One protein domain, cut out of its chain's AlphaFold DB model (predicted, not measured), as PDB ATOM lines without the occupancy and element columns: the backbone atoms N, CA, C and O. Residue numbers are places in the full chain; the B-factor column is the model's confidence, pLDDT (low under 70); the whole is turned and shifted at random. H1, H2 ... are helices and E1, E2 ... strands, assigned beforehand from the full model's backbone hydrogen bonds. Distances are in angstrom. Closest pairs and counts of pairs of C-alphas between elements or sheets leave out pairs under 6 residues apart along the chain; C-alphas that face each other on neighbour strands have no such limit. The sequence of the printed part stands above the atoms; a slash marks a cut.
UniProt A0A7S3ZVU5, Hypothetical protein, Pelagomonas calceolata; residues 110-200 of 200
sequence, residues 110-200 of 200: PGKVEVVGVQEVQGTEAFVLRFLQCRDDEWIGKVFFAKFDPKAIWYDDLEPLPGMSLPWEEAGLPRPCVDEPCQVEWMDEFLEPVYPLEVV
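AT A GLANCE: This is residues 110 to 200 of the 200 residues of the protein "Hypothetical protein" of Pelagomonas calceolata (UniProt A0A7S3ZVU5). The domain has little regular structure: a small, strongly twisted sheet, E1, E2 and E3, and a long looping stretch, residues 148 to 182, make the body, and helix H1 leads away from it into a tail. The printed part has 91 residues, 35 of them in named elements of a mixed class, ordered E1 E2 E3 H1; the antiparallel sheet runs E1 E2 E3. It is only just compact, close to loose, with radius of gyration of the C-alphas 14.7 A, and elongated, 47 by 30 by 23 A.

IN THESE COORDINATES: E1, residues 111 to 121, spans 23.4 A from C-alpha 111 at (157.679, 122.300, -90.328). E2, residues 124 to 133, spans 26.9 A; E3, residues 143 to 147, 13.8 A. H1, residues 183 to 191, spans 12.2 A to C-alpha 191 at (182.680, 133.356, -90.331).

HOW THE PARTS SIT: The strands form a meander, each the antiparallel neighbour of the one before. Hairpin E1 and E2 stands at 156 degrees, with N 114 and O 130 2.8 A apart; E1 bends by 78 degrees at residue 118. Hairpin E2 and E3 stands at 141 degrees, with N 129 and O 144 2.9 A apart. H1 is not on the sheet, and every O i to N i+4 pair in it is within hydrogen-bond range.

THE WHOLE: The C-alphas of Lys 151 and Val 200 are farthest apart, 47.3 A. The printed part has no cut; E3 to H1 is a long link. Residues 189 to 195, of which 189 to 191 belong to H1, stand free. Model pLDDT is under 70 at 176 to 186 and 197 to 200.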
ATOM      1  N   PRO A 110     156.185 120.191 -86.980       87.94
ATOM      2  CA  PRO A 110     157.437 120.913 -86.743       87.94
ATOM      3  C   PRO A 110     157.871 121.796 -87.921       87.94
ATOM      4  O   PRO A 110     158.758 122.625 -87.778       87.94
ATOM      5  N   GLY A 111     157.284 121.612 -89.105       91.50
ATOM      6  CA  GLY A 111     157.679 122.300 -90.328       91.50
ATOM      7  C   GLY A 111     157.685 121.372 -91.537       91.50
ATOM      8  O   GLY A 111     157.194 120.244 -91.503       91.50
ATOM      9  N   LYS A 112     158.252 121.852 -92.644       94.38
ATOM     10  CA  LYS A 112     158.528 121.027 -93.814       94.38
ATOM     11  C   LYS A 112     159.917 120.413 -93.695       94.38
ATOM     12  O   LYS A 112     160.905 121.127 -93.829       94.38
ATOM     13  N   VAL A 113     159.979 119.100 -93.521       95.69
ATOM     14  CA  VAL A 113     161.223 118.335 -93.369       95.69
ATOM     15  C   VAL A 113     161.514 117.553 -94.645       95.69
ATOM     16  O   VAL A 113     160.619 116.937 -95.208       95.69
ATOM     17  N   GLU A 114     162.749 117.570 -95.122       97.69
ATOM     18  CA  GLU A 114     163.247 116.751 -96.229       97.69
ATOM     19  C   GLU A 114     164.072 115.581 -95.696       97.69
ATOM     20  O   GLU A 114     164.926 115.778 -94.834       97.69
ATOM     21  N   VAL A 115     163.856 114.384 -96.248       98.06
ATOM     22  CA  VAL A 115     164.753 113.239 -96.039       98.06
ATOM     23  C   VAL A 115     165.891 113.346 -97.045       98.06
ATOM     24  O   VAL A 115     165.713 113.075 -98.232       98.06
ATOM     25  N   VAL A 116     167.064 113.753 -96.573       97.62
ATOM     26  CA  VAL A 116     168.244 113.959 -97.421       97.62
ATOM     27  C   VAL A 116     168.860 112.614 -97.803       97.62
ATOM     28  O   VAL A 116     169.187 112.380 -98.968       97.62
ATOM     29  N   GLY A 117     168.983 111.705 -96.837       97.06
ATOM     30  CA  GLY A 117     169.646 110.419 -97.021       97.06
ATOM     31  C   GLY A 117     169.694 109.589 -95.748       97.06
ATOM     32  O   GLY A 117     169.073 109.932 -94.744       97.06
ATOM     33  N   VAL A 118     170.451 108.499 -95.813       96.88
ATOM     34  CA  VAL A 118     170.823 107.668 -94.665       96.88
ATOM     35  C   VAL A 118     172.343 107.631 -94.611       96.88
ATOM     36  O   VAL A 118     172.978 107.449 -95.650       96.88
ATOM     37  N   GLN A 119     172.915 107.842 -93.430       96.62
ATOM     38  CA  GLN A 119     174.357 107.849 -93.205       96.62
ATOM     39  C   GLN A 119     174.675 107.264 -91.829       96.62
ATOM     40  O   GLN A 119     173.857 107.334 -90.917       96.62
ATOM     41  N   GLU A 120     175.870 106.704 -91.666       95.94
ATOM     42  CA  GLU A 120     176.380 106.335 -90.345       95.94
ATOM     43  C   GLU A 120     176.861 107.584 -89.589       95.94
ATOM     44  O   GLU A 120     177.711 108.330 -90.084       95.94
ATOM     45  N   VAL A 121     176.313 107.812 -88.395       91.38
ATOM     46  CA  VAL A 121     176.653 108.908 -87.479       91.38
ATOM     47  C   VAL A 121     177.031 108.288 -86.139       91.38
ATOM     48  O   VAL A 121     176.232 107.577 -85.538       91.38
ATOM     49  N   GLN A 122     178.263 108.523 -85.679       88.25
ATOM     50  CA  GLN A 122     178.788 107.950 -84.429       88.25
ATOM     51  C   GLN A 122     178.608 106.414 -84.339       88.25
ATOM     52  O   GLN A 122     178.238 105.877 -83.298       88.25
ATOM     53  N   GLY A 123     178.822 105.698 -85.449       91.44
ATOM     54  CA  GLY A 123     178.662 104.238 -85.509       91.44
ATOM     55  C   GLY A 123     177.211 103.743 -85.546       91.44
ATOM     56  O   GLY A 123     176.982 102.541 -85.440       91.44
ATOM     57  N   THR A 124     176.227 104.638 -85.682       93.25
ATOM     58  CA  THR A 124     174.799 104.296 -85.771       93.25
ATOM     59  C   THR A 124     174.223 104.761 -87.106       93.25
ATOM     60  O   THR A 124     174.423 105.906 -87.508       93.25
ATOM     61  N   GLU A 125     173.480 103.899 -87.802       97.19
ATOM     62  CA  GLU A 125     172.735 104.307 -88.999       97.19
ATOM     63  C   GLU A 125     171.667 105.349 -88.639       97.19
ATOM     64  O   GLU A 125     170.845 105.150 -87.739       97.19
ATOM     65  N   ALA A 126     171.664 106.463 -89.365       97.25
ATOM     66  CA  ALA A 126     170.799 107.599 -89.108       97.25
ATOM     67  C   ALA A 126     170.176 108.134 -90.399       97.25
ATOM     68  O   ALA A 126     170.838 108.251 -91.434       97.25
ATOM     69  N   PHE A 127     168.910 108.531 -90.327       98.19
ATOM     70  CA  PHE A 127     168.342 109.450 -91.300       98.19
ATOM     71  C   PHE A 127     169.006 110.818 -91.158       98.19
ATOM     72  O   PHE A 127     169.084 111.372 -90.062       98.19
ATOM     73  N   VAL A 128     169.431 111.380 -92.287       97.38
ATOM     74  CA  VAL A 128     169.850 112.778 -92.398       97.38
ATOM     75  C   VAL A 128     168.649 113.576 -92.882       97.38
ATOM     76  O   VAL A 128     168.113 113.312 -93.964       97.38
ATOM     77  N   LEU A 129     168.213 114.538 -92.078       96.50
ATOM     78  CA  LEU A 129     166.988 115.299 -92.299       96.50
ATOM     79  C   LEU A 129     167.299 116.791 -92.313       96.50
ATOM     80  O   LEU A 129     168.224 117.245 -91.645       96.50
ATOM     81  N   ARG A 130     166.529 117.562 -93.078       95.19
ATOM     82  CA  ARG A 130     166.705 119.014 -93.178       95.19
ATOM     83  C   ARG A 130     165.377 119.743 -93.160       95.19
ATOM     84  O   ARG A 130     164.459 119.378 -93.892       95.19
ATOM     85  N   PHE A 131     165.288 120.829 -92.407       93.69
ATOM     86  CA  PHE A 131     164.140 121.726 -92.484       93.69
ATOM     87  C   PHE A 131     164.198 122.574 -93.758       93.69
ATOM     88  O   PHE A 131     165.123 123.346 -93.984       93.69
ATOM     89  N   LEU A 132     163.187 122.446 -94.613       94.25
ATOM     90  CA  LEU A 132     162.998 123.305 -95.783       94.25
ATOM     91  C   LEU A 132     162.223 124.575 -95.446       94.25
ATOM     92  O   LEU A 132     162.411 125.595 -96.105       94.25
ATOM     93  N   GLN A 133     161.293 124.471 -94.496       92.12
ATOM     94  CA  GLN A 133     160.457 125.557 -93.985       92.12
ATOM     95  C   GLN A 133     160.099 125.226 -92.539       92.12
ATOM     96  O   GLN A 133     159.827 124.067 -92.232       92.12
ATOM     97  N   CYS A 134     160.051 126.223 -91.670       88.44
ATOM     98  CA  CYS A 134     159.655 126.073 -90.277       88.44
ATOM     99  C   CYS A 134     158.942 127.360 -89.831       88.44
ATOM    100  O   CYS A 134     159.036 128.377 -90.520       88.44
ATOM    101  N   ARG A 135     158.163 127.300 -88.744       82.88
ATOM    102  CA  ARG A 135     157.540 128.499 -88.153       82.88
ATOM    103  C   ARG A 135     158.594 129.419 -87.541       82.88
ATOM    104  O   ARG A 135     158.445 130.631 -87.622       82.88
ATOM    105  N   ASP A 136     159.592 128.809 -86.924       82.50
ATOM    106  CA  ASP A 136     160.794 129.460 -86.433       82.50
ATOM    107  C   ASP A 136     161.829 129.435 -87.569       82.50
ATOM    108  O   ASP A 136     162.195 128.365 -88.071       82.50
ATOM    109  N   ASP A 137     162.206 130.611 -88.056       83.69
ATOM    110  CA  ASP A 137     163.078 130.780 -89.214       83.69
ATOM    111  C   ASP A 137     164.524 130.367 -88.936       83.69
ATOM    112  O   ASP A 137     165.191 129.905 -89.865       83.69
ATOM    113  N   GLU A 138     164.960 130.370 -87.673       82.25
ATOM    114  CA  GLU A 138     166.269 129.851 -87.265       82.25
ATOM    115  C   GLU A 138     166.431 128.361 -87.585       82.25
ATOM    116  O   GLU A 138     167.549 127.850 -87.650       82.25
ATOM    117  N   TRP A 139     165.333 127.623 -87.764       84.56
ATOM    118  CA  TRP A 139     165.373 126.211 -88.143       84.56
ATOM    119  C   TRP A 139     165.484 125.993 -89.644       84.56
ATOM    120  O   TRP A 139     165.830 124.892 -90.065       84.56
ATOM    121  N   ILE A 140     165.212 126.998 -90.476       89.56
ATOM    122  CA  ILE A 140     165.246 126.833 -91.929       89.56
ATOM    123  C   ILE A 140     166.674 126.504 -92.370       89.56
ATOM    124  O   ILE A 140     167.617 127.249 -92.140       89.56
ATOM    125  N   GLY A 141     166.834 125.369 -93.046       88.38
ATOM    126  CA  GLY A 141     168.125 124.876 -93.517       88.38
ATOM    127  C   GLY A 141     168.887 124.016 -92.510       88.38
ATOM    128  O   GLY A 141     169.777 123.285 -92.951       88.38
ATOM    129  N   LYS A 142     168.512 124.017 -91.218       89.25
ATOM    130  CA  LYS A 142     169.169 123.185 -90.199       89.25
ATOM    131  C   LYS A 142     169.027 121.703 -90.522       89.25
ATOM    132  O   LYS A 142     167.962 121.229 -90.944       89.25
ATOM    133  N   VAL A 143     170.126 120.985 -90.314       91.94
ATOM    134  CA  VAL A 143     170.215 119.534 -90.478       91.94
ATOM    135  C   VAL A 143     170.127 118.885 -89.107       91.94
ATOM    136  O   VAL A 143     170.778 119.334 -88.170       91.94
ATOM    137  N   PHE A 144     169.356 117.811 -89.005       92.25
ATOM    138  CA  PHE A 144     169.284 116.987 -87.805       92.25
ATOM    139  C   PHE A 144     169.290 115.507 -88.175       92.25
ATOM    140  O   PHE A 144     169.091 115.129 -89.336       92.25
ATOM    141  N   PHE A 145     169.521 114.671 -87.168       94.56
ATOM    142  CA  PHE A 145     169.603 113.229 -87.324       94.56
ATOM    143  C   PHE A 145     168.499 112.535 -86.538       94.56
ATOM    144  O   PHE A 145     168.129 112.963 -85.446       94.56
ATOM    145  N   ALA A 146     168.002 111.440 -87.095       95.81
ATOM    146  CA  ALA A 146     167.127 110.506 -86.406       95.81
ATOM    147  C   ALA A 146     167.662 109.094 -86.617       95.81
ATOM    148  O   ALA A 146     168.251 108.805 -87.659       95.81
ATOM    149  N   LYS A 147     167.455 108.210 -85.649       96.69
ATOM    150  CA  LYS A 147     167.801 106.797 -85.766       96.69
ATOM    151  C   LYS A 147     167.128 106.197 -86.998       96.69
ATOM    152  O   LYS A 147     165.962 106.465 -87.283       96.69
ATOM    153  N   PHE A 148     167.881 105.401 -87.749       97.94
ATOM    154  CA  PHE A 148     167.340 104.718 -88.909       97.94
ATOM    155  C   PHE A 148     166.330 103.639 -88.491       97.94
ATOM    156  O   PHE A 148     166.649 102.735 -87.718       97.94
ATOM    157  N   ASP A 149     165.129 103.714 -89.060       97.81
ATOM    158  CA  ASP A 149     164.136 102.642 -89.048       97.81
ATOM    159  C   ASP A 149     163.665 102.396 -90.492       97.81
ATOM    160  O   ASP A 149     163.093 103.296 -91.119       97.81
ATOM    161  N   PRO A 150     163.868 101.189 -91.057       97.19
ATOM    162  CA  PRO A 150     163.406 100.865 -92.404       97.19
ATOM    163  C   PRO A 150     161.876 100.913 -92.567       97.19
ATOM    164  O   PRO A 150     161.396 100.888 -93.704       97.19
ATOM    165  N   LYS A 151     161.113 100.948 -91.468       96.06
ATOM    166  CA  LYS A 151     159.647 101.016 -91.452       96.06
ATOM    167  C   LYS A 151     159.097 102.414 -91.208       96.06
ATOM    168  O   LYS A 151     157.904 102.587 -91.434       96.06
ATOM    169  N   ALA A 152     159.925 103.384 -90.814       96.25
ATOM    170  CA  ALA A 152     159.470 104.754 -90.609       96.25
ATOM    171  C   ALA A 152     158.841 105.297 -91.897       96.25
ATOM    172  O   ALA A 152     159.427 105.216 -92.985       96.25
ATOM    173  N   ILE A 153     157.633 105.830 -91.773       94.88
ATOM    174  CA  ILE A 153     156.830 106.381 -92.867       94.88
ATOM    175  C   ILE A 153     156.611 107.872 -92.648       94.88
ATOM    176  O   ILE A 153     156.515 108.610 -93.626       94.88
ATOM    177  N   TRP A 154     156.538 108.328 -91.401       94.50
ATOM    178  CA  TRP A 154     156.253 109.716 -91.064       94.50
ATOM    179  C   TRP A 154     157.193 110.245 -89.972       94.50
ATOM    180  O   TRP A 154     158.088 109.542 -89.510       94.50
ATOM    181  N   TYR A 155     157.079 111.533 -89.631       92.62
ATOM    182  CA  TYR A 155     158.042 112.189 -88.731       92.62
ATOM    183  C   TYR A 155     157.904 111.742 -87.269       92.62
ATOM    184  O   TYR A 155     158.866 111.837 -86.517       92.62
ATOM    185  N   ASP A 156     156.721 111.292 -86.868       92.00
ATOM    186  CA  ASP A 156     156.405 110.784 -85.531       92.00
ATOM    187  C   ASP A 156     156.855 109.330 -85.318       92.00
ATOM    188  O   ASP A 156     156.944 108.897 -84.174       92.00
ATOM    189  N   ASP A 157     157.240 108.620 -86.383       93.88
ATOM    190  CA  ASP A 157     157.949 107.334 -86.298       93.88
ATOM    191  C   ASP A 157     159.445 107.504 -85.956       93.88
ATOM    192  O   ASP A 157     160.154 106.524 -85.729       93.88
ATOM    193  N   LEU A 158     159.975 108.733 -86.000       95.12
ATOM    194  CA  LEU A 158     161.402 108.982 -85.817       95.12
ATOM    195  C   LEU A 158     161.790 108.932 -84.339       95.12
ATOM    196  O   LEU A 158     161.164 109.561 -83.489       95.12
ATOM    197  N   GLU A 159     162.906 108.261 -84.060       95.00
ATOM    198  CA  GLU A 159     163.532 108.210 -82.738       95.00
ATOM    199  C   GLU A 159     164.866 108.977 -82.739       95.00
ATOM    200  O   GLU A 159     165.557 109.020 -83.766       95.00
ATOM    201  N   PRO A 160     165.282 109.574 -81.609       93.00
ATOM    202  CA  PRO A 160     166.607 110.173 -81.500       93.00
ATOM    203  C   PRO A 160     167.718 109.112 -81.564       93.00
ATOM    204  O   PRO A 160     167.527 107.946 -81.214       93.00
ATOM    205  N   LEU A 161     168.914 109.538 -81.973       90.88
ATOM    206  CA  LEU A 161     170.134 108.750 -81.778       90.88
ATOM    207  C   LEU A 161     170.502 108.669 -80.281       90.88
ATOM    208  O   LEU A 161     170.094 109.542 -79.508       90.88
ATOM    209  N   PRO A 162     171.287 107.662 -79.851       88.31
ATOM    210  CA  PRO A 162     171.771 107.582 -78.473       88.31
ATOM    211  C   PRO A 162     172.472 108.874 -78.034       88.31
ATOM    212  O   PRO A 162     173.378 109.350 -78.709       88.31
ATOM    213  N   GLY A 163     172.041 109.451 -76.908       86.62
ATOM    214  CA  GLY A 163     172.601 110.700 -76.372       86.62
ATOM    215  C   GLY A 163     172.178 111.976 -77.112       86.62
ATOM    216  O   GLY A 163     172.580 113.060 -76.705       86.62
ATOM    217  N   MET A 164     171.360 111.867 -78.160       87.62
ATOM    218  CA  MET A 164     170.824 113.006 -78.903       87.62
ATOM    219  C   MET A 164     169.334 113.194 -78.630       87.62
ATOM    220  O   MET A 164     168.683 112.437 -77.909       87.62
ATOM    221  N   SER A 165     168.782 114.244 -79.223       88.06
ATOM    222  CA  SER A 165     167.421 114.675 -78.989       88.06
ATOM    223  C   SER A 165     166.822 115.165 -80.316       88.06
ATOM    224  O   SER A 165     167.528 115.752 -81.135       88.06
ATOM    225  N   LEU A 166     165.547 114.861 -80.588       90.19
ATOM    226  CA  LEU A 166     164.896 115.330 -81.818       90.19
ATOM    227  C   LEU A 166     164.554 116.825 -81.723       90.19
ATOM    228  O   LEU A 166     164.322 117.312 -80.617       90.19
ATOM    229  N   PRO A 167     164.444 117.552 -82.845       88.00
ATOM    230  CA  PRO A 167     164.163 118.986 -82.825       88.00
ATOM    231  C   PRO A 167     162.806 119.402 -82.254       88.00
ATOM    232  O   PRO A 167     162.560 120.594 -82.189       88.00
ATOM    233  N   TRP A 168     161.910 118.480 -81.886       87.50
ATOM    234  CA  TRP A 168     160.559 118.799 -81.412       87.50
ATOM    235  C   TRP A 168     160.205 118.145 -80.075       87.50
ATOM    236  O   TRP A 168     160.791 117.136 -79.683       87.50
ATOM    237  N   GLU A 169     159.215 118.727 -79.398       78.88
ATOM    238  CA  GLU A 169     158.589 118.195 -78.177       78.88
ATOM    239  C   GLU A 169     157.368 117.305 -78.485       78.88
ATOM    240  O   GLU A 169     157.004 117.117 -79.648       78.88
ATOM    241  N   GLU A 170     156.674 116.812 -77.447       72.31
ATOM    242  CA  GLU A 170     155.414 116.049 -77.575       72.31
ATOM    243  C   GLU A 170     154.342 116.795 -78.389       72.31
ATOM    244  O   GLU A 170     153.556 116.182 -79.107       72.31
ATOM    245  N   ALA A 171     154.341 118.133 -78.343       72.31
ATOM    246  CA  ALA A 171     153.432 118.968 -79.128       72.31
ATOM    247  C   ALA A 171     153.812 119.078 -80.622       72.31
ATOM    248  O   ALA A 171     153.098 119.722 -81.394       72.31
ATOM    249  N   GLY A 172     154.943 118.504 -81.046       78.94
ATOM    250  CA  GLY A 172     155.458 118.615 -82.413       78.94
ATOM    251  C   GLY A 172     155.930 120.025 -82.776       78.94
ATOM    252  O   GLY A 172     156.020 120.348 -83.959       78.94
ATOM    253  N   LEU A 173     156.188 120.879 -81.785       77.75
ATOM    254  CA  LEU A 173     156.768 122.203 -81.986       77.75
ATOM    255  C   LEU A 173     158.293 122.113 -81.912       77.75
ATOM    256  O   LEU A 173     158.786 121.370 -81.060       77.75
ATOM    257  N   PRO A 174     159.028 122.851 -82.767       80.62
ATOM    258  CA  PRO A 174     160.472 122.960 -82.645       80.62
ATOM    259  C   PRO A 174     160.855 123.457 -81.250       80.62
ATOM    260  O   PRO A 174     160.242 124.401 -80.750       80.62
ATOM    261  N   ARG A 175     161.860 122.839 -80.634       78.50
ATOM    262  CA  ARG A 175     162.454 123.303 -79.377       78.50
ATOM    263  C   ARG A 175     163.794 123.974 -79.643       78.50
ATOM    264  O   ARG A 175     164.527 123.471 -80.489       78.50
ATOM    265  N   PRO A 176     164.159 125.036 -78.913       66.25
ATOM    266  CA  PRO A 176     165.519 125.565 -78.933       66.25
ATOM    267  C   PRO A 176     166.535 124.474 -78.568       66.25
ATOM    268  O   PRO A 176     166.252 123.627 -77.714       66.25
ATOM    269  N   CYS A 177     167.715 124.487 -79.193       60.66
ATOM    270  CA  CYS A 177     168.835 123.669 -78.731       60.66
ATOM    271  C   CYS A 177     169.268 124.203 -77.363       60.66
ATOM    272  O   CYS A 177     169.955 125.213 -77.276       60.66
ATOM    273  N   VAL A 178     168.823 123.564 -76.286       47.56
ATOM    274  CA  VAL A 178     169.399 123.807 -74.966       47.56
ATOM    275  C   VAL A 178     170.649 122.928 -74.907       47.56
ATOM    276  O   VAL A 178     170.534 121.718 -75.085       47.56
ATOM    277  N   ASP A 179     171.816 123.555 -74.740       49.50
ATOM    278  CA  ASP A 179     173.156 122.961 -74.537       49.50
ATOM    279  C   ASP A 179     174.088 122.784 -75.758       49.50
ATOM    280  O   ASP A 179     175.254 122.439 -75.571       49.50
ATOM    281  N   GLU A 180     173.670 123.124 -76.982       51.22
ATOM    282  CA  GLU A 180     174.592 123.344 -78.114       51.22
ATOM    283  C   GLU A 180     174.237 124.672 -78.795       51.22
ATOM    284  O   GLU A 180     173.052 124.866 -79.098       51.22
ATOM    285  N   PRO A 181     175.209 125.582 -79.037       51.06
ATOM    286  CA  PRO A 181     174.952 126.799 -79.800       51.06
ATOM    287  C   PRO A 181     174.304 126.391 -81.112       51.06
ATOM    288  O   PRO A 181     174.663 125.371 -81.719       51.06
ATOM    289  N   CYS A 182     173.283 127.132 -81.520       55.38
ATOM    290  CA  CYS A 182     172.563 126.743 -82.715       55.38
ATOM    291  C   CYS A 182     173.556 126.677 -83.893       55.38
ATOM    292  O   CYS A 182     174.539 127.414 -83.913       55.38
ATOM    293  N   GLN A 183     173.333 125.794 -84.882       61.91
ATOM    294  CA  GLN A 183     174.256 125.659 -86.029       61.91
ATOM    295  C   GLN A 183     174.645 127.018 -86.648       61.91
ATOM    296  O   GLN A 183     175.734 127.136 -87.192       61.91
ATOM    297  N   VAL A 184     173.768 128.023 -86.542       63.69
ATOM    298  CA  VAL A 184     173.985 129.394 -87.014       63.69
ATOM    299  C   VAL A 184     175.017 130.141 -86.161       63.69
ATOM    300  O   VAL A 184     175.984 130.628 -86.722       63.69
ATOM    301  N   GLU A 185     174.888 130.153 -84.832       64.19
ATOM    302  CA  GLU A 185     175.830 130.840 -83.928       64.19
ATOM    303  C   GLU A 185     177.260 130.313 -84.084       64.19
ATOM    304  O   GLU A 185     178.200 131.087 -84.241       64.19
ATOM    305  N   TRP A 186     177.429 128.986 -84.124       68.44
ATOM    306  CA  TRP A 186     178.747 128.389 -84.353       68.44
ATOM    307  C   TRP A 186     179.303 128.720 -85.745       68.44
ATOM    308  O   TRP A 186     180.505 128.922 -85.911       68.44
ATOM    309  N   MET A 187     178.446 128.783 -86.767       75.12
ATOM    310  CA  MET A 187     178.873 129.207 -88.100       75.12
ATOM    311  C   MET A 187     179.297 130.678 -88.111       75.12
ATOM    312  O   MET A 187     180.308 130.984 -88.736       75.12
ATOM    313  N   ASP A 188     178.589 131.556 -87.405       78.19
ATOM    314  CA  ASP A 188     178.916 132.980 -87.314       78.19
ATOM    315  C   ASP A 188     180.264 133.200 -86.611       78.19
ATOM    316  O   ASP A 188     181.107 133.911 -87.153       78.19
ATOM    317  N   GLU A 189     180.550 132.486 -85.515       79.12
ATOM    318  CA  GLU A 189     181.875 132.498 -84.865       79.12
ATOM    319  C   GLU A 189     183.013 132.102 -85.826       79.12
ATOM    320  O   GLU A 189     184.117 132.649 -85.773       79.12
ATOM    321  N   PHE A 190     182.765 131.143 -86.725       77.75
ATOM    322  CA  PHE A 190     183.736 130.726 -87.745       77.75
ATOM    323  C   PHE A 190     183.834 131.701 -88.919       77.75
ATOM    324  O   PHE A 190     184.879 131.773 -89.574       77.75
ATOM    325  N   LEU A 191     182.751 132.414 -89.224       80.12
ATOM    326  CA  LEU A 191     182.680 133.356 -90.331       80.12
ATOM    327  C   LEU A 191     183.267 134.714 -89.957       80.12
ATOM    328  O   LEU A 191     183.971 135.274 -90.788       80.12
ATOM    329  N   GLU A 192     183.070 135.206 -88.732       78.62
ATOM    330  CA  GLU A 192     183.555 136.514 -88.264       78.62
ATOM    331  C   GLU A 192     185.028 136.815 -88.623       78.62
ATOM    332  O   GLU A 192     185.304 137.909 -89.126       78.62
ATOM    333  N   PRO A 193     185.993 135.882 -88.463       79.25
ATOM    334  CA  PRO A 193     187.396 136.135 -88.799       79.25
ATOM    335  C   PRO A 193     187.692 136.146 -90.308       79.25
ATOM    336  O   PRO A 193     188.739 136.645 -90.721       79.25
ATOM    337  N   VAL A 194     186.826 135.547 -91.130       80.88
ATOM    338  CA  VAL A 194     187.046 135.315 -92.574       80.88
ATOM    339  C   VAL A 194     186.202 136.259 -93.433       80.88
ATOM    340  O   VAL A 194     186.639 136.701 -94.496       80.88
ATOM    341  N   TYR A 195     185.006 136.587 -92.956       79.56
ATOM    342  CA  TYR A 195     184.012 137.466 -93.547       79.56
ATOM    343  C   TYR A 195     183.368 138.277 -92.416       79.56
ATOM    344  O   TYR A 195     182.400 137.807 -91.818       79.56
ATOM    345  N   PRO A 196     183.877 139.488 -92.122       70.94
ATOM    346  CA  PRO A 196     183.256 140.365 -91.144       70.94
ATOM    347  C   PRO A 196     181.825 140.633 -91.601       70.94
ATOM    348  O   PRO A 196     181.605 141.230 -92.659       70.94
ATOM    349  N   LEU A 197     180.853 140.139 -90.844       65.19
ATOM    350  CA  LEU A 197     179.452 140.420 -91.101       65.19
ATOM    351  C   LEU A 197     179.229 141.890 -90.735       65.19
ATOM    352  O   LEU A 197     179.108 142.242 -89.563       65.19
ATOM    353  N   GLU A 198     179.234 142.778 -91.731       63.59
ATOM    354  CA  GLU A 198     178.712 144.128 -91.542       63.59
ATOM    355  C   GLU A 198     177.216 143.988 -91.265       63.59
ATOM    356  O   GLU A 198     176.425 143.677 -92.156       63.59
ATOM    357  N   VAL A 199     176.842 144.143 -89.996       55.59
ATOM    358  CA  VAL A 199     175.446 144.207 -89.575       55.59
ATOM    359  C   VAL A 199     174.841 145.447 -90.239       55.59
ATOM    360  O   VAL A 199     175.175 146.571 -89.859       55.59
ATOM    361  N   VAL A 200     174.020 145.242 -91.274       46.41
ATOM    362  CA  VAL A 200     173.220 146.298 -91.924       46.41
ATOM    363  C   VAL A 200     171.914 146.489 -91.172       46.41
ATOM    364  O   VAL A 200     171.239 145.467 -90.915       46.41
TER     365      VAL A 200